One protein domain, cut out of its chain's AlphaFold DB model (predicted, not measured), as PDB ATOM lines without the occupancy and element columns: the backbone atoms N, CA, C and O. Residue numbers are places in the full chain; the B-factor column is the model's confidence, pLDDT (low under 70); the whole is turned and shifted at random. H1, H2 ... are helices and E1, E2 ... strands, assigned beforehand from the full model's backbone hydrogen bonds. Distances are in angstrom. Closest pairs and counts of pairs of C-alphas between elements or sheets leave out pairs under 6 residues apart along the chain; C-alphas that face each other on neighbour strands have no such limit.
ATOM      1  N   VAL A  18     146.846 141.273 182.907       78.06
ATOM      2  CA  VAL A  18     146.836 141.952 181.611       78.06
ATOM      3  C   VAL A  18     147.571 141.105 180.588       78.06
ATOM      4  O   VAL A  18     148.527 140.400 180.928       78.06
ATOM      5  N   GLU A  19     147.118 141.163 179.346       82.31
ATOM      6  CA  GLU A  19     147.939 140.767 178.210       82.31
ATOM      7  C   GLU A  19     148.946 141.890 177.924       82.31
ATOM      8  O   GLU A  19     148.634 143.071 178.078       82.31
ATOM      9  N   VAL A  20     150.182 141.533 177.581       81.69
ATOM     10  CA  VAL A  20     151.257 142.499 177.324       81.69
ATOM     11  C   VAL A  20     151.892 142.160 175.991       81.69
ATOM     12  O   VAL A  20     152.349 141.039 175.779       81.69
ATOM     13  N   GLU A  21     151.943 143.144 175.103       82.94
ATOM     14  CA  GLU A  21     152.598 143.014 173.809       82.94
ATOM     15  C   GLU A  21     154.122 143.069 173.982       82.94
ATOM     16  O   GLU A  21     154.671 144.072 174.435       82.94
ATOM     17  N   LEU A  22     154.819 141.989 173.620       84.62
ATOM     18  CA  LEU A  22     156.267 141.859 173.844       84.62
ATOM     19  C   LEU A  22     157.113 142.762 172.933       84.62
ATOM     20  O   LEU A  22     158.257 143.065 173.264       84.62
ATOM     21  N   GLY A  23     156.555 143.214 171.806       83.00
ATOM     22  CA  GLY A  23     157.217 144.130 170.872       83.00
ATOM     23  C   GLY A  23     157.249 145.588 171.339       83.00
ATOM     24  O   GLY A  23     157.842 146.432 170.667       83.00
ATOM     25  N   LYS A  24     156.614 145.904 172.474       86.38
ATOM     26  CA  LYS A  24     156.537 147.258 173.028       86.38
ATOM     27  C   LYS A  24     157.215 147.326 174.399       86.38
ATOM     28  O   LYS A  24     157.188 146.350 175.150       86.38
ATOM     29  N   PRO A  25     157.825 148.473 174.751       88.75
ATOM     30  CA  PRO A  25     158.332 148.692 176.097       88.75
ATOM     31  C   PRO A  25     157.255 148.473 177.158       88.75
ATOM     32  O   PRO A  25     156.100 148.857 176.977       88.75
ATOM     33  N   LEU A  26     157.651 147.900 178.292       90.06
ATOM     34  CA  LEU A  26     156.766 147.723 179.439       90.06
ATOM     35  C   LEU A  26     156.216 149.061 179.942       90.06
ATOM     36  O   LEU A  26     156.938 150.050 180.043       90.06
ATOM     37  N   LEU A  27     154.959 149.075 180.379       90.19
ATOM     38  CA  LEU A  27     154.383 150.236 181.044       90.19
ATOM     39  C   LEU A  27     154.889 150.314 182.495       90.19
ATOM     40  O   LEU A  27     154.466 149.572 183.378       90.19
ATOM     41  N   ALA A  28     155.816 151.227 182.773       91.06
ATOM     42  CA  ALA A  28     156.428 151.331 184.100       91.06
ATOM     43  C   ALA A  28     155.517 151.970 185.171       91.06
ATOM     44  O   ALA A  28     155.709 151.751 186.376       91.06
ATOM     45  N   GLY A  29     154.550 152.779 184.744       90.31
ATOM     46  CA  GLY A  29     153.663 153.549 185.605       90.31
ATOM     47  C   GLY A  29     153.138 154.800 184.910       90.31
ATOM     48  O   GLY A  29     153.453 155.052 183.749       90.31
ATOM     49  N   PHE A  30     152.347 155.583 185.633       87.62
ATOM     50  CA  PHE A  30     151.723 156.805 185.125       87.62
ATOM     51  C   PHE A  30     151.453 157.795 186.261       87.62
ATOM     52  O   PHE A  30     151.508 157.443 187.440       87.62
ATOM     53  N   PHE A  31     151.146 159.045 185.918       85.81
ATOM     54  CA  PHE A  31     150.696 160.040 186.888       85.81
ATOM     55  C   PHE A  31     149.174 160.076 186.954       85.81
ATOM     56  O   PHE A  31     148.514 160.266 185.938       85.81
ATOM     57  N   LEU A  32     148.629 159.963 188.160       86.12
ATOM     58  CA  LEU A  32     147.208 160.127 188.434       86.12
ATOM     59  C   LEU A  32     146.998 161.367 189.301       86.12
ATOM     60  O   LEU A  32     147.689 161.547 190.303       86.12
ATOM     61  N   LYS A  33     146.054 162.234 188.929       83.94
ATOM     62  CA  LYS A  33     145.697 163.387 189.763       83.94
ATOM     63  C   LYS A  33     144.908 162.906 190.974       83.94
ATOM     64  O   LYS A  33     143.928 162.180 190.823       83.94
ATOM     65  N   ASN A  34     145.331 163.314 192.164       83.75
ATOM     66  CA  ASN A  34     144.546 163.081 193.371       83.75
ATOM     67  C   ASN A  34     143.347 164.047 193.452       83.75
ATOM     68  O   ASN A  34     143.166 164.916 192.598       83.75
ATOM     69  N   GLU A  35     142.552 163.922 194.513       84.44
ATOM     70  CA  GLU A  35     141.403 164.796 194.805       84.44
ATOM     71  C   GLU A  35     141.756 166.294 194.897       84.44
ATOM     72  O   GLU A  35     140.904 167.147 194.667       84.44
ATOM     73  N   PHE A  36     143.027 166.618 195.151       85.69
ATOM     74  CA  PHE A  36     143.560 167.983 195.190       85.69
ATOM     75  C   PHE A  36     144.191 168.427 193.858       85.69
ATOM     76  O   PHE A  36     144.818 169.482 193.790       85.69
ATOM     77  N   GLY A  37     144.081 167.621 192.798       83.62
ATOM     78  CA  GLY A  37     144.653 167.902 191.481       83.62
ATOM     79  C   GLY A  37     146.173 167.727 191.381       83.62
ATOM     80  O   GLY A  37     146.746 168.001 190.325       83.62
ATOM     81  N   VAL A  38     146.839 167.252 192.438       81.75
ATOM     82  CA  VAL A  38     148.290 167.026 192.462       81.75
ATOM     83  C   VAL A  38     148.608 165.703 191.754       81.75
ATOM     84  O   VAL A  38     148.021 164.676 192.109       81.75
ATOM     85  N   PRO A  39     149.522 165.687 190.764       82.56
ATOM     86  CA  PRO A  39     149.899 164.463 190.069       82.56
ATOM     87  C   PRO A  39     150.703 163.545 190.993       82.56
ATOM     88  O   PRO A  39     151.746 163.924 191.525       82.56
ATOM     89  N   GLN A  40     150.238 162.313 191.147       84.94
ATOM     90  CA  GLN A  40     150.884 161.270 191.929       84.94
ATOM     91  C   GLN A  40     151.335 160.139 191.008       84.94
ATOM     92  O   GLN A  40     150.548 159.617 190.225       84.94
ATOM     93  N   TRP A  41     152.605 159.744 191.113       87.69
ATOM     94  CA  TRP A  41     153.126 158.602 190.367       87.69
ATOM     95  C   TRP A  41     152.552 157.289 190.906       87.69
ATOM     96  O   TRP A  41     152.706 156.969 192.089       87.69
ATOM     97  N   ILE A  42     151.934 156.518 190.019       87.50
ATOM     98  CA  ILE A  42     151.460 155.161 190.252       87.50
ATOM     99  C   ILE A  42     152.415 154.208 189.538       87.50
ATOM    100  O   ILE A  42     152.451 154.132 188.312       87.50
ATOM    101  N   GLN A  43     153.214 153.486 190.324       89.62
ATOM    102  CA  GLN A  43     154.168 152.496 189.831       89.62
ATOM    103  C   GLN A  43     153.457 151.178 189.517       89.62
ATOM    104  O   GLN A  43     152.815 150.603 190.401       89.62
ATOM    105  N   LEU A  44     153.658 150.646 188.312       90.94
ATOM    106  CA  LEU A  44     153.249 149.285 187.982       90.94
ATOM    107  C   LEU A  44     154.358 148.290 188.322       90.94
ATOM    108  O   LEU A  44     155.551 148.575 188.201       90.94
ATOM    109  N   LYS A  45     153.951 147.104 188.776       90.75
ATOM    110  CA  LYS A  45     154.848 145.980 189.041       90.75
ATOM    111  C   LYS A  45     154.290 144.717 188.408       90.75
ATOM    112  O   LYS A  45     153.106 144.422 188.547       90.75
ATOM    113  N   TYR A  46     155.169 143.949 187.785       90.75
ATOM    114  CA  TYR A  46     154.833 142.758 187.021       90.75
ATOM    115  C   TYR A  46     155.228 141.493 187.785       90.75
ATOM    116  O   TYR A  46     156.389 141.298 188.161       90.75
ATOM    117  N   GLU A  47     154.263 140.609 188.018       88.62
ATOM    118  CA  GLU A  47     154.538 139.247 188.480       88.62
ATOM    119  C   GLU A  47     155.007 138.383 187.305       88.62
ATOM    120  O   GLU A  47     154.532 138.554 186.188       88.62
ATOM    121  N   LYS A  48     155.923 137.437 187.562       87.38
ATOM    122  CA  LYS A  48     156.476 136.524 186.540       87.38
ATOM    123  C   LYS A  48     157.133 137.238 185.345       87.38
ATOM    124  O   LYS A  48     157.213 136.676 184.260       87.38
ATOM    125  N   LEU A  49     157.625 138.459 185.556       89.38
ATOM    126  CA  LEU A  49     158.361 139.191 184.533       89.38
ATOM    127  C   LEU A  49     159.701 138.506 184.249       89.38
ATOM    128  O   LEU A  49     160.494 138.301 185.174       89.38
ATOM    129  N   GLY A  50     159.940 138.183 182.978       87.50
ATOM    130  CA  GLY A  50     161.216 137.667 182.491       87.50
ATOM    131  C   GLY A  50     162.348 138.697 182.566       87.50
ATOM    132  O   GLY A  50     162.251 139.741 183.224       87.50
ATOM    133  N   ASN A  51     163.454 138.399 181.891       89.44
ATOM    134  CA  ASN A  51     164.506 139.390 181.703       89.44
ATOM    135  C   ASN A  51     164.042 140.439 180.689       89.44
ATOM    136  O   ASN A  51     163.362 140.131 179.715       89.44
ATOM    137  N   PHE A  52     164.370 141.694 180.966       90.81
ATOM    138  CA  PHE A  52     164.050 142.826 180.111       90.81
ATOM    139  C   PHE A  52     165.171 143.849 180.241       90.81
ATOM    140  O   PHE A  52     165.846 143.910 181.277       90.81
ATOM    141  N   TYR A  53     165.370 144.658 179.210       90.56
ATOM    142  CA  TYR A  53     166.483 145.592 179.179       90.56
ATOM    143  C   TYR A  53     166.112 146.937 179.797       90.56
ATOM    144  O   TYR A  53     165.107 147.553 179.445       90.56
ATOM    145  N   TYR A  54     166.932 147.448 180.715       91.00
ATOM    146  CA  TYR A  54     166.595 148.665 181.465       91.00
ATOM    147  C   TYR A  54     166.793 149.968 180.687       91.00
ATOM    148  O   TYR A  54     166.346 151.017 181.147       91.00
ATOM    149  N   LYS A  55     167.457 149.955 179.525       88.00
ATOM    150  CA  LYS A  55     167.532 151.176 178.709       88.00
ATOM    151  C   LYS A  55     166.221 151.419 177.957       88.00
ATOM    152  O   LYS A  55     165.741 152.549 177.958       88.00
ATOM    153  N   CYS A  56     165.621 150.372 177.387       86.62
ATOM    154  CA  CYS A  56     164.464 150.479 176.492       86.62
ATOM    155  C   CYS A  56     163.150 149.912 177.059       86.62
ATOM    156  O   CYS A  56     162.093 150.266 176.555       86.62
ATOM    157  N   GLY A  57     163.188 149.054 178.084       88.00
ATOM    158  CA  GLY A  57     162.003 148.437 178.686       88.00
ATOM    159  C   GLY A  57     161.438 147.227 177.934       88.00
ATOM    160  O   GLY A  57     160.385 146.739 178.335       88.00
ATOM    161  N   LEU A  58     162.097 146.746 176.872       89.94
ATOM    162  CA  LEU A  58     161.673 145.579 176.087       89.94
ATOM    163  C   LEU A  58     162.069 144.262 176.764       89.94
ATOM    164  O   LEU A  58     163.149 144.155 177.353       89.94
ATOM    165  N   ILE A  59     161.184 143.267 176.671       90.31
ATOM    166  CA  ILE A  59     161.420 141.906 177.171       90.31
ATOM    167  C   ILE A  59     162.382 141.175 176.231       90.31
ATOM    168  O   ILE A  59     162.297 141.341 175.021       90.31
ATOM    169  N   ASP A  60     163.272 140.371 176.818       85.88
ATOM    170  CA  ASP A  60     164.240 139.515 176.111       85.88
ATOM    171  C   ASP A  60     165.136 140.260 175.112       85.88
ATOM    172  O   ASP A  60     165.588 139.739 174.099       85.88
ATOM    173  N   HIS A  61     165.372 141.533 175.405       84.75
ATOM    174  CA  HIS A  61     166.152 142.419 174.569       84.75
ATOM    175  C   HIS A  61     167.552 142.594 175.150       84.75
ATOM    176  O   HIS A  61     167.721 142.717 176.367       84.75
ATOM    177  N   GLU A  62     168.564 142.597 174.288       81.69
ATOM    178  CA  GLU A  62     169.962 142.735 174.686       81.69
ATOM    179  C   GLU A  62     170.536 144.098 174.286       81.69
ATOM    180  O   GLU A  62     169.986 144.834 173.467       81.69
ATOM    181  N   GLU A  63     171.697 144.444 174.847       80.88
ATOM    182  CA  GLU A  63     172.376 145.707 174.534       80.88
ATOM    183  C   GLU A  63     172.667 145.873 173.035       80.88
ATOM    184  O   GLU A  63     172.595 146.987 172.525       80.88
ATOM    185  N   LYS A  64     172.951 144.772 172.331       82.19
ATOM    186  CA  LYS A  64     173.271 144.774 170.895       82.19
ATOM    187  C   LYS A  64     172.090 145.185 170.025       82.19
ATOM    188  O   LYS A  64     172.284 145.851 169.014       82.19
ATOM    189  N   ASP A  65     170.884 144.833 170.453       77.56
ATOM    190  CA  ASP A  65     169.649 145.107 169.722       77.56
ATOM    191  C   ASP A  65     169.033 146.450 170.148       77.56
ATOM    192  O   ASP A  65     167.993 146.877 169.632       77.56
ATOM    193  N   CYS A  66     169.655 147.140 171.110       83.12
ATOM    194  CA  CYS A  66     169.151 148.377 171.680       83.12
ATOM    195  C   CYS A  66     169.568 149.609 170.892       83.12
ATOM    196  O   CYS A  66     170.629 150.187 171.100       83.12
ATOM    197  N   CYS A  67     168.647 150.067 170.042       75.88
ATOM    198  CA  CYS A  67     168.761 151.328 169.315       75.88
ATOM    199  C   CYS A  67     168.867 152.574 170.231       75.88
ATOM    200  O   CYS A  67     169.665 153.463 169.926       75.88
ATOM    201  N   PRO A  68     168.140 152.678 171.367       73.75
ATOM    202  CA  PRO A  68     168.311 153.800 172.289       73.75
ATOM    203  C   PRO A  68     169.726 153.879 172.881       73.75
ATOM    204  O   PRO A  68     170.148 152.999 173.634       73.75
ATOM    205  N   SER A  69     170.430 154.980 172.603       74.69
ATOM    206  CA  SER A  69     171.738 155.277 173.206       74.69
ATOM    207  C   SER A  69     171.625 155.716 174.668       74.69
ATOM    208  O   SER A  69     172.548 155.512 175.458       74.69
ATOM    209  N   THR A  70     170.482 156.292 175.047       82.12
ATOM    210  CA  THR A  70     170.199 156.785 176.395       82.12
ATOM    211  C   THR A  70     169.068 155.990 177.049       82.12
ATOM    212  O   THR A  70     168.152 155.525 176.365       82.12
ATOM    213  N   PRO A  71     169.115 155.797 178.380       85.62
ATOM    214  CA  PRO A  71     168.040 155.127 179.094       85.62
ATOM    215  C   PRO A  71     166.773 155.985 179.097       85.62
ATOM    216  O   PRO A  71     166.840 157.212 179.186       85.62
ATOM    217  N   ALA A  72     165.609 155.335 179.072       86.75
ATOM    218  CA  ALA A  72     164.343 156.021 179.285       86.75
ATOM    219  C   ALA A  72     164.292 156.640 180.693       86.75
ATOM    220  O   ALA A  72     164.530 155.961 181.698       86.75
ATOM    221  N   MET A  73     163.958 157.929 180.759       88.50
ATOM    222  CA  MET A  73     163.916 158.716 181.993       88.50
ATOM    223  C   MET A  73     162.502 159.222 182.269       88.50
ATOM    224  O   MET A  73     161.750 159.522 181.346       88.50
ATOM    225  N   VAL A  74     162.170 159.396 183.545       89.19
ATOM    226  CA  VAL A  74     160.919 160.006 184.006       89.19
ATOM    227  C   VAL A  74     161.206 161.110 185.015       89.19
ATOM    228  O   VAL A  74     162.149 161.018 185.803       89.19
ATOM    229  N   CYS A  75     160.420 162.185 184.951       89.06
ATOM    230  CA  CYS A  75     160.543 163.337 185.839       89.06
ATOM    231  C   CYS A  75     159.438 163.304 186.893       89.06
ATOM    232  O   CYS A  75     158.294 163.015 186.551       89.06
ATOM    233  N   ASP A  76     159.752 163.647 188.139       84.50
ATOM    234  CA  ASP A  76     158.712 163.952 189.121       84.50
ATOM    235  C   ASP A  76     158.228 165.407 189.010       84.50
ATOM    236  O   ASP A  76     158.742 166.207 188.225       84.50
ATOM    237  N   SER A  77     157.248 165.771 189.841       77.94
ATOM    238  CA  SER A  77     156.723 167.138 189.925       77.94
ATOM    239  C   SER A  77     157.755 168.178 190.382       77.94
ATOM    240  O   SER A  77     157.528 169.369 190.203       77.94
ATOM    241  N   SER A  78     158.878 167.751 190.969       81.81
ATOM    242  CA  SER A  78     160.000 168.617 191.353       81.81
ATOM    243  C   SER A  78     161.079 168.722 190.267       81.81
ATOM    244  O   SER A  78     162.079 169.408 190.457       81.81
ATOM    245  N   GLY A  79     160.892 168.057 189.120       82.75
ATOM    246  CA  GLY A  79     161.842 168.050 188.008       82.75
ATOM    247  C   GLY A  79     163.014 167.081 188.183       82.75
ATOM    248  O   GLY A  79     163.920 167.073 187.346       82.75
ATOM    249  N   ARG A  80     163.019 166.238 189.226       85.94
ATOM    250  CA  ARG A  80     164.050 165.206 189.403       85.94
ATOM    251  C   ARG A  80     163.866 164.125 188.347       85.94
ATOM    252  O   ARG A  80     162.793 163.535 188.244       85.94
ATOM    253  N   LYS A  81     164.929 163.856 187.586       87.88
ATOM    254  CA  LYS A  81     164.966 162.825 186.542       87.88
ATOM    255  C   LYS A  81     165.512 161.524 187.109       87.88
ATOM    256  O   LYS A  81     166.633 161.502 187.609       87.88
ATOM    257  N   VAL A  82     164.750 160.446 186.983       89.81
ATOM    258  CA  VAL A  82     165.170 159.089 187.355       89.81
ATOM    259  C   VAL A  82     164.989 158.147 186.175       89.81
ATOM    260  O   VAL A  82     164.213 158.431 185.261       89.81
ATOM    261  N   GLN A  83     165.711 157.031 186.179       90.56
ATOM    262  CA  GLN A  83     165.513 155.996 185.173       90.56
ATOM    263  C   GLN A  83     164.115 155.388 185.331       90.56
ATOM    264  O   GLN A  83     163.674 155.105 186.444       90.56
ATOM    265  N   LEU A  84     163.412 155.206 184.214       91.56
ATOM    266  CA  LEU A  84     162.046 154.686 184.196       91.56
ATOM    267  C   LEU A  84     162.018 153.173 184.455       91.56
ATOM    268  O   LEU A  84     161.225 152.668 185.256       91.56
ATOM    269  N   TYR A  85     162.929 152.455 183.802       92.38
ATOM    270  CA  TYR A  85     163.004 151.000 183.824       92.38
ATOM    271  C   TYR A  85     164.105 150.503 184.754       92.38
ATOM    272  O   TYR A  85     165.229 150.998 184.743       92.38
ATOM    273  N   GLY A  86     163.790 149.484 185.545       92.06
ATOM    274  CA  GLY A  86     164.745 148.882 186.462       92.06
ATOM    275  C   GLY A  86     164.122 147.775 187.295       92.06
ATOM    276  O   GLY A  86     162.942 147.442 187.158       92.06
ATOM    277  N   HIS A  87     164.916 147.223 188.212       91.44
ATOM    278  CA  HIS A  87     164.510 146.104 189.067       91.44
ATOM    279  C   HIS A  87     163.216 146.364 189.861       91.44
ATOM    280  O   HIS A  87     162.552 145.408 190.251       91.44
ATOM    281  N   TRP A  88     162.827 147.621 190.103       91.88
ATOM    282  CA  TRP A  88     161.572 148.000 190.776       91.88
ATOM    283  C   TRP A  88     160.300 147.566 190.039       91.88
ATOM    284  O   TRP A  88     159.268 147.433 190.691       91.88
ATOM    285  N   LEU A  89     160.356 147.298 188.729       91.38
ATOM    286  CA  LEU A  89     159.201 146.795 187.971       91.38
ATOM    287  C   LEU A  89     158.903 145.320 188.230       91.38
ATOM    288  O   LEU A  89     157.806 144.857 187.929       91.38
ATOM    289  N   LYS A  90     159.837 144.566 188.815       91.19
ATOM    290  CA  LYS A  90     159.586 143.171 189.182       91.19
ATOM    291  C   LYS A  90     158.701 143.129 190.430       91.19
ATOM    292  O   LYS A  90     158.997 143.774 191.433       91.19
ATOM    293  N   GLY A  91     157.651 142.311 190.415       86.88
ATOM    294  CA  GLY A  91     156.714 142.153 191.537       86.88
ATOM    295  C   GLY A  91     157.370 141.679 192.838       86.88
ATOM    296  O   GLY A  91     156.888 141.990 193.922       86.88
ATOM    297  N   VAL A  92     158.511 140.991 192.736       84.75
ATOM    298  CA  VAL A  92     159.334 140.551 193.878       84.75
ATOM    299  C   VAL A  92     160.247 141.647 194.437       84.75
ATOM    300  O   VAL A  92     160.909 141.443 195.452       84.75
ATOM    301  N   SER A  93     160.315 142.806 193.782       86.38
ATOM    302  CA  SER A  93     161.216 143.884 194.163       86.38
ATOM    303  C   SER A  93     160.769 144.570 195.449       86.38
ATOM    304  O   SER A  93     159.626 145.026 195.573       86.38
ATOM    305  N   GLN A  94     161.709 144.687 196.387       82.44
ATOM    306  CA  GLN A  94     161.517 145.401 197.650       82.44
ATOM    307  C   GLN A  94     161.472 146.921 197.458       82.44
ATOM    308  O   GLN A  94     160.910 147.618 198.302       82.44
ATOM    309  N   TYR A  95     162.009 147.432 196.349       84.00
ATOM    310  CA  TYR A  95     161.979 148.852 196.010       84.00
ATOM    311  C   TYR A  95     160.544 149.304 195.766       84.00
ATOM    312  O   TYR A  95     159.832 148.704 194.960       84.00
ATOM    313  N   VAL A  96     160.104 150.348 196.466       81.94
ATOM    314  CA  VAL A  96     158.724 150.844 196.357       81.94
ATOM    315  C   VAL A  96     158.487 151.465 194.984       81.94
ATOM    316  O   VAL A  96     157.482 151.170 194.340       81.94
ATOM    317  N   SER A  97     159.416 152.320 194.544       86.75
ATOM    318  CA  SER A  97     159.271 153.103 193.321       86.75
ATOM    319  C   SER A  97     160.616 153.549 192.738       86.75
ATOM    320  O   SER A  97     161.584 153.707 193.479       86.75
ATOM    321  N   CYS A  98     160.652 153.833 191.431       86.69
ATOM    322  CA  CYS A  98     161.774 154.483 190.742       86.69
ATOM    323  C   CYS A  98     162.137 155.861 191.325       86.69
ATOM    324  O   CYS A  98     163.290 156.269 191.248       86.69
ATOM    325  N   PHE A  99     161.182 156.565 191.942       85.19
ATOM    326  CA  PHE A  99     161.412 157.871 192.578       85.19
ATOM    327  C   PHE A  99     161.850 157.796 194.043       85.19
ATOM    328  O   PHE A  99     162.152 158.828 194.646       85.19
ATOM    329  N   ALA A 100     161.844 156.595 194.624       80.56
ATOM    330  CA  ALA A 100     162.211 156.353 196.012       80.56
ATOM    331  C   ALA A 100     163.083 155.089 196.133       80.56
ATOM    332  O   ALA A 100     162.667 154.125 196.786       80.56
ATOM    333  N   PRO A 101     164.270 155.060 195.496       67.88
ATOM    334  CA  PRO A 101     165.152 153.899 195.555       67.88
ATOM    335  C   PRO A 101     165.650 153.606 196.982       67.88
ATOM    336  O   PRO A 101     165.960 152.463 197.301       67.88
ATOM    337  N   GLU A 102     165.667 154.594 197.873       70.94
ATOM    338  CA  GLU A 102     166.082 154.429 199.269       70.94
ATOM    339  C   GLU A 102     165.004 153.771 200.140       70.94
ATOM    340  O   GLU A 102     165.297 153.269 201.226       70.94
ATOM    341  N   ILE A 103     163.745 153.757 199.689       70.75
ATOM    342  CA  ILE A 103     162.639 153.188 200.456       70.75
ATOM    343  C   ILE A 103     162.432 151.738 200.020       70.75
ATOM    344  O   ILE A 103     161.911 151.450 198.939       70.75
ATOM    345  N   GLN A 104     162.804 150.815 200.904       68.06
ATOM    346  CA  GLN A 104     162.527 149.390 200.754       68.06
ATOM    347  C   GLN A 104     161.314 149.001 201.605       68.06
ATOM    348  O   GLN A 104     161.193 149.382 202.772       68.06
ATOM    349  N   HIS A 105     160.390 148.226 201.037       63.47
ATOM    350  CA  HIS A 105     159.347 147.592 201.832       63.47
ATOM    351  C   HIS A 105     159.976 146.568 202.782       63.47
ATOM    352  O   HIS A 105     160.738 145.706 202.348       63.47
ATOM    353  N   ALA A 106     159.590 146.609 204.063       57.44
ATOM    354  CA  ALA A 106     159.918 145.543 205.001       57.44
ATOM    355  C   ALA A 106     159.432 144.205 204.430       57.44
ATOM    356  O   ALA A 106     158.244 144.039 204.127       57.44
ATOM    357  N   ASN A 107     160.369 143.278 204.244       48.41
ATOM    358  CA  ASN A 107     160.093 141.994 203.633       48.41
ATOM    359  C   ASN A 107     159.168 141.194 204.574       48.41
ATOM    360  O   ASN A 107     159.590 140.852 205.677       48.41
ATOM    361  N   PRO A 108     157.917 140.877 204.197       44.50
ATOM    362  CA  PRO A 108     157.006 140.140 205.081       44.50
ATOM    363  C   PRO A 108     157.431 138.686 205.262       44.50
ATOM    364  O   PRO A 108     156.930 138.005 206.146       44.50
ATOM    365  N   MET A 109     158.308 138.211 204.377       41.84
ATOM    366  CA  MET A 109     158.740 136.824 204.272       41.84
ATOM    367  C   MET A 109     160.208 136.638 204.655       41.84
ATOM    368  O   MET A 109     160.843 135.753 204.111       41.84
ATOM    369  N   GLY A 110     160.783 137.477 205.525       36.69
ATOM    370  CA  GLY A 110     162.057 137.174 206.201       36.69
ATOM    371  C   GLY A 110     163.280 136.856 205.324       36.69
ATOM    372  O   GLY A 110     164.325 136.508 205.866       36.69
ATOM    373  N   PHE A 111     163.203 136.982 203.995       43.94
ATOM    374  CA  PHE A 111     164.349 136.805 203.119       43.94
ATOM    375  C   PHE A 111     165.235 138.027 203.307       43.94
ATOM    376  O   PHE A 111     164.982 139.098 202.746       43.94
ATOM    377  N   LYS A 112     166.249 137.871 204.158       39.16
ATOM    378  CA  LYS A 112     167.391 138.774 204.169       39.16
ATOM    379  C   LYS A 112     167.960 138.772 202.747       39.16
ATOM    380  O   LYS A 112     168.193 137.683 202.212       39.16
ATOM    381  N   PRO A 113     168.151 139.939 202.108       39.97
ATOM    382  CA  PRO A 113     169.047 140.017 200.967       39.97
ATOM    383  C   PRO A 113     170.340 139.318 201.381       39.97
ATOM    384  O   PRO A 113     170.865 139.595 202.458       39.97
ATOM    385  N   ARG A 114     170.789 138.337 200.596       39.22
ATOM    386  CA  ARG A 114     172.104 137.743 200.818       39.22
ATOM    387  C   ARG A 114     173.079 138.901 200.675       39.22
ATOM    388  O   ARG A 114     173.104 139.511 199.605       39.22
ATOM    389  N   ALA A 229     141.515 142.127 180.450       55.59
ATOM    390  CA  ALA A 229     141.419 142.960 179.261       55.59
ATOM    391  C   ALA A 229     142.583 142.596 178.339       55.59
ATOM    392  O   ALA A 229     143.661 142.216 178.824       55.59
ATOM    393  N   SER A 230     142.363 142.691 177.029       59.06
ATOM    394  CA  SER A 230     143.457 142.591 176.063       59.06
ATOM    395  C   SER A 230     144.470 143.717 176.294       59.06
ATOM    396  O   SER A 230     144.165 144.737 176.917       59.06
ATOM    397  N   ALA A 231     145.693 143.550 175.785       49.72
ATOM    398  CA  ALA A 231     146.728 144.578 175.899       49.72
ATOM    399  C   ALA A 231     146.249 145.904 175.294       49.72
ATOM    400  O   ALA A 231     146.512 146.970 175.838       49.72
ATOM    401  N   GLN A 232     145.522 145.819 174.180       50.78
ATOM    402  CA  GLN A 232     144.966 146.967 173.484       50.78
ATOM    403  C   GLN A 232     143.875 147.655 174.307       50.78
ATOM    404  O   GLN A 232     143.994 148.846 174.553       50.78
ATOM    405  N   GLU A 233     142.864 146.925 174.781       56.56
ATOM    406  CA  GLU A 233     141.779 147.504 175.591       56.56
ATOM    407  C   GLU A 233     142.309 148.095 176.895       56.56
ATOM    408  O   GLU A 233     141.920 149.197 177.276       56.56
ATOM    409  N   PHE A 234     143.243 147.400 177.556       59.62
ATOM    410  CA  PHE A 234     143.906 147.945 178.730       59.62
ATOM    411  C   PHE A 234     144.653 149.225 178.380       59.62
ATOM    412  O   PHE A 234     144.518 150.179 179.126       59.62
ATOM    413  N   ASN A 235     145.405 149.264 177.274       51.53
ATOM    414  CA  ASN A 235     146.142 150.453 176.845       51.53
ATOM    415  C   ASN A 235     145.216 151.609 176.436       51.53
ATOM    416  O   ASN A 235     145.527 152.743 176.755       51.53
ATOM    417  N   GLU A 236     144.074 151.357 175.798       59.78
ATOM    418  CA  GLU A 236     143.096 152.390 175.423       59.78
ATOM    419  C   GLU A 236     142.363 152.959 176.651       59.78
ATOM    420  O   GLU A 236     142.200 154.173 176.797       59.78
ATOM    421  N   GLU A 237     141.951 152.089 177.576       54.34
ATOM    422  CA  GLU A 237     141.305 152.482 178.831       54.34
ATOM    423  C   GLU A 237     142.308 153.159 179.783       54.34
ATOM    424  O   GLU A 237     141.989 154.128 180.477       54.34
ATOM    425  N   ALA A 238     143.555 152.690 179.754       51.28
ATOM    426  CA  ALA A 238     144.711 153.330 180.354       51.28
ATOM    427  C   ALA A 238     144.941 154.715 179.750       51.28
ATOM    428  O   ALA A 238     144.969 155.678 180.501       51.28
ATOM    429  N   ASP A 239     145.032 154.867 178.433       43.28
ATOM    430  CA  ASP A 239     145.258 156.154 177.764       43.28
ATOM    431  C   ASP A 239     144.172 157.184 178.127       43.28
ATOM    432  O   ASP A 239     144.476 158.360 178.347       43.28
ATOM    433  N   PHE A 240     142.919 156.742 178.296       39.09
ATOM    434  CA  PHE A 240     141.818 157.568 178.809       39.09
ATOM    435  C   PHE A 240     141.999 157.978 180.281       39.09
ATOM    436  O   PHE A 240     141.770 159.136 180.641       39.09
ATOM    437  N   MET A 241     142.433 157.058 181.148       39.81
ATOM    438  CA  MET A 241     142.765 157.365 182.545       39.81
ATOM    439  C   MET A 241     144.079 158.157 182.689       39.81
ATOM    440  O   MET A 241     144.290 158.821 183.709       39.81
ATOM    441  N   PHE A 242     144.962 158.097 181.687       51.56
ATOM    442  CA  PHE A 242     146.376 158.476 181.749       51.56
ATOM    443  C   PHE A 242     146.756 159.526 180.699       51.56
ATOM    444  O   PHE A 242     147.874 159.511 180.182       51.56
TER     445      PHE A 242
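What this domain is: This is residues 18 to 114 and 229 to 242 of the 332 residues of the protein "Zinc knuckle CX2CX4HX4C" of Trema orientale (UniProt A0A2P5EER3). With little regular structure, this domain is a body of loops bearing three small strand hairpins, E1-E2, E3-E4 and E5-E6, and one helix, H1, at the outside. The 111 printed residues have six named strands, then one named helix, under half in named elements; the class is mixed, each sheet antiparallel. It is compact: radius of gyration of the C-alphas 15.1 A, spans 42 by 37 by 31 A.

Where its parts are: E1, residues 29 to 33, begins at C-alpha (153.663, 153.549, 185.605) and spans 13.3 A; E2 is 39 to 43, 12.7 A. E3 is 73 to 75, E4 81 to 83, E5 95 to 97, E6 100 to 104. H1, 231 to 241, spans 14.9 A and ends at C-alpha (142.765, 157.365, 182.545).

How they stand to each other: Within hydrogen-bond range are N 32 and O 40 in hairpin E1-E2, 2.8 A, N 74 and O 82 in E3-E4, 2.8 A, and N 100 and O 97 in E5-E6, 3.1 A. So is every O i to N i+4 pair in H1. The closest C-alphas of E1 and H1, Leu 32 and Met 241, are 7.9 A apart.

The domain as a whole: Links E2 to E3 and E4 to E5 are long. Residues 115 to 228 are cut out, a 37.9 A gap between C-alphas. Residues 101, 104 to 114 and 229 to 242 have pLDDT under 70.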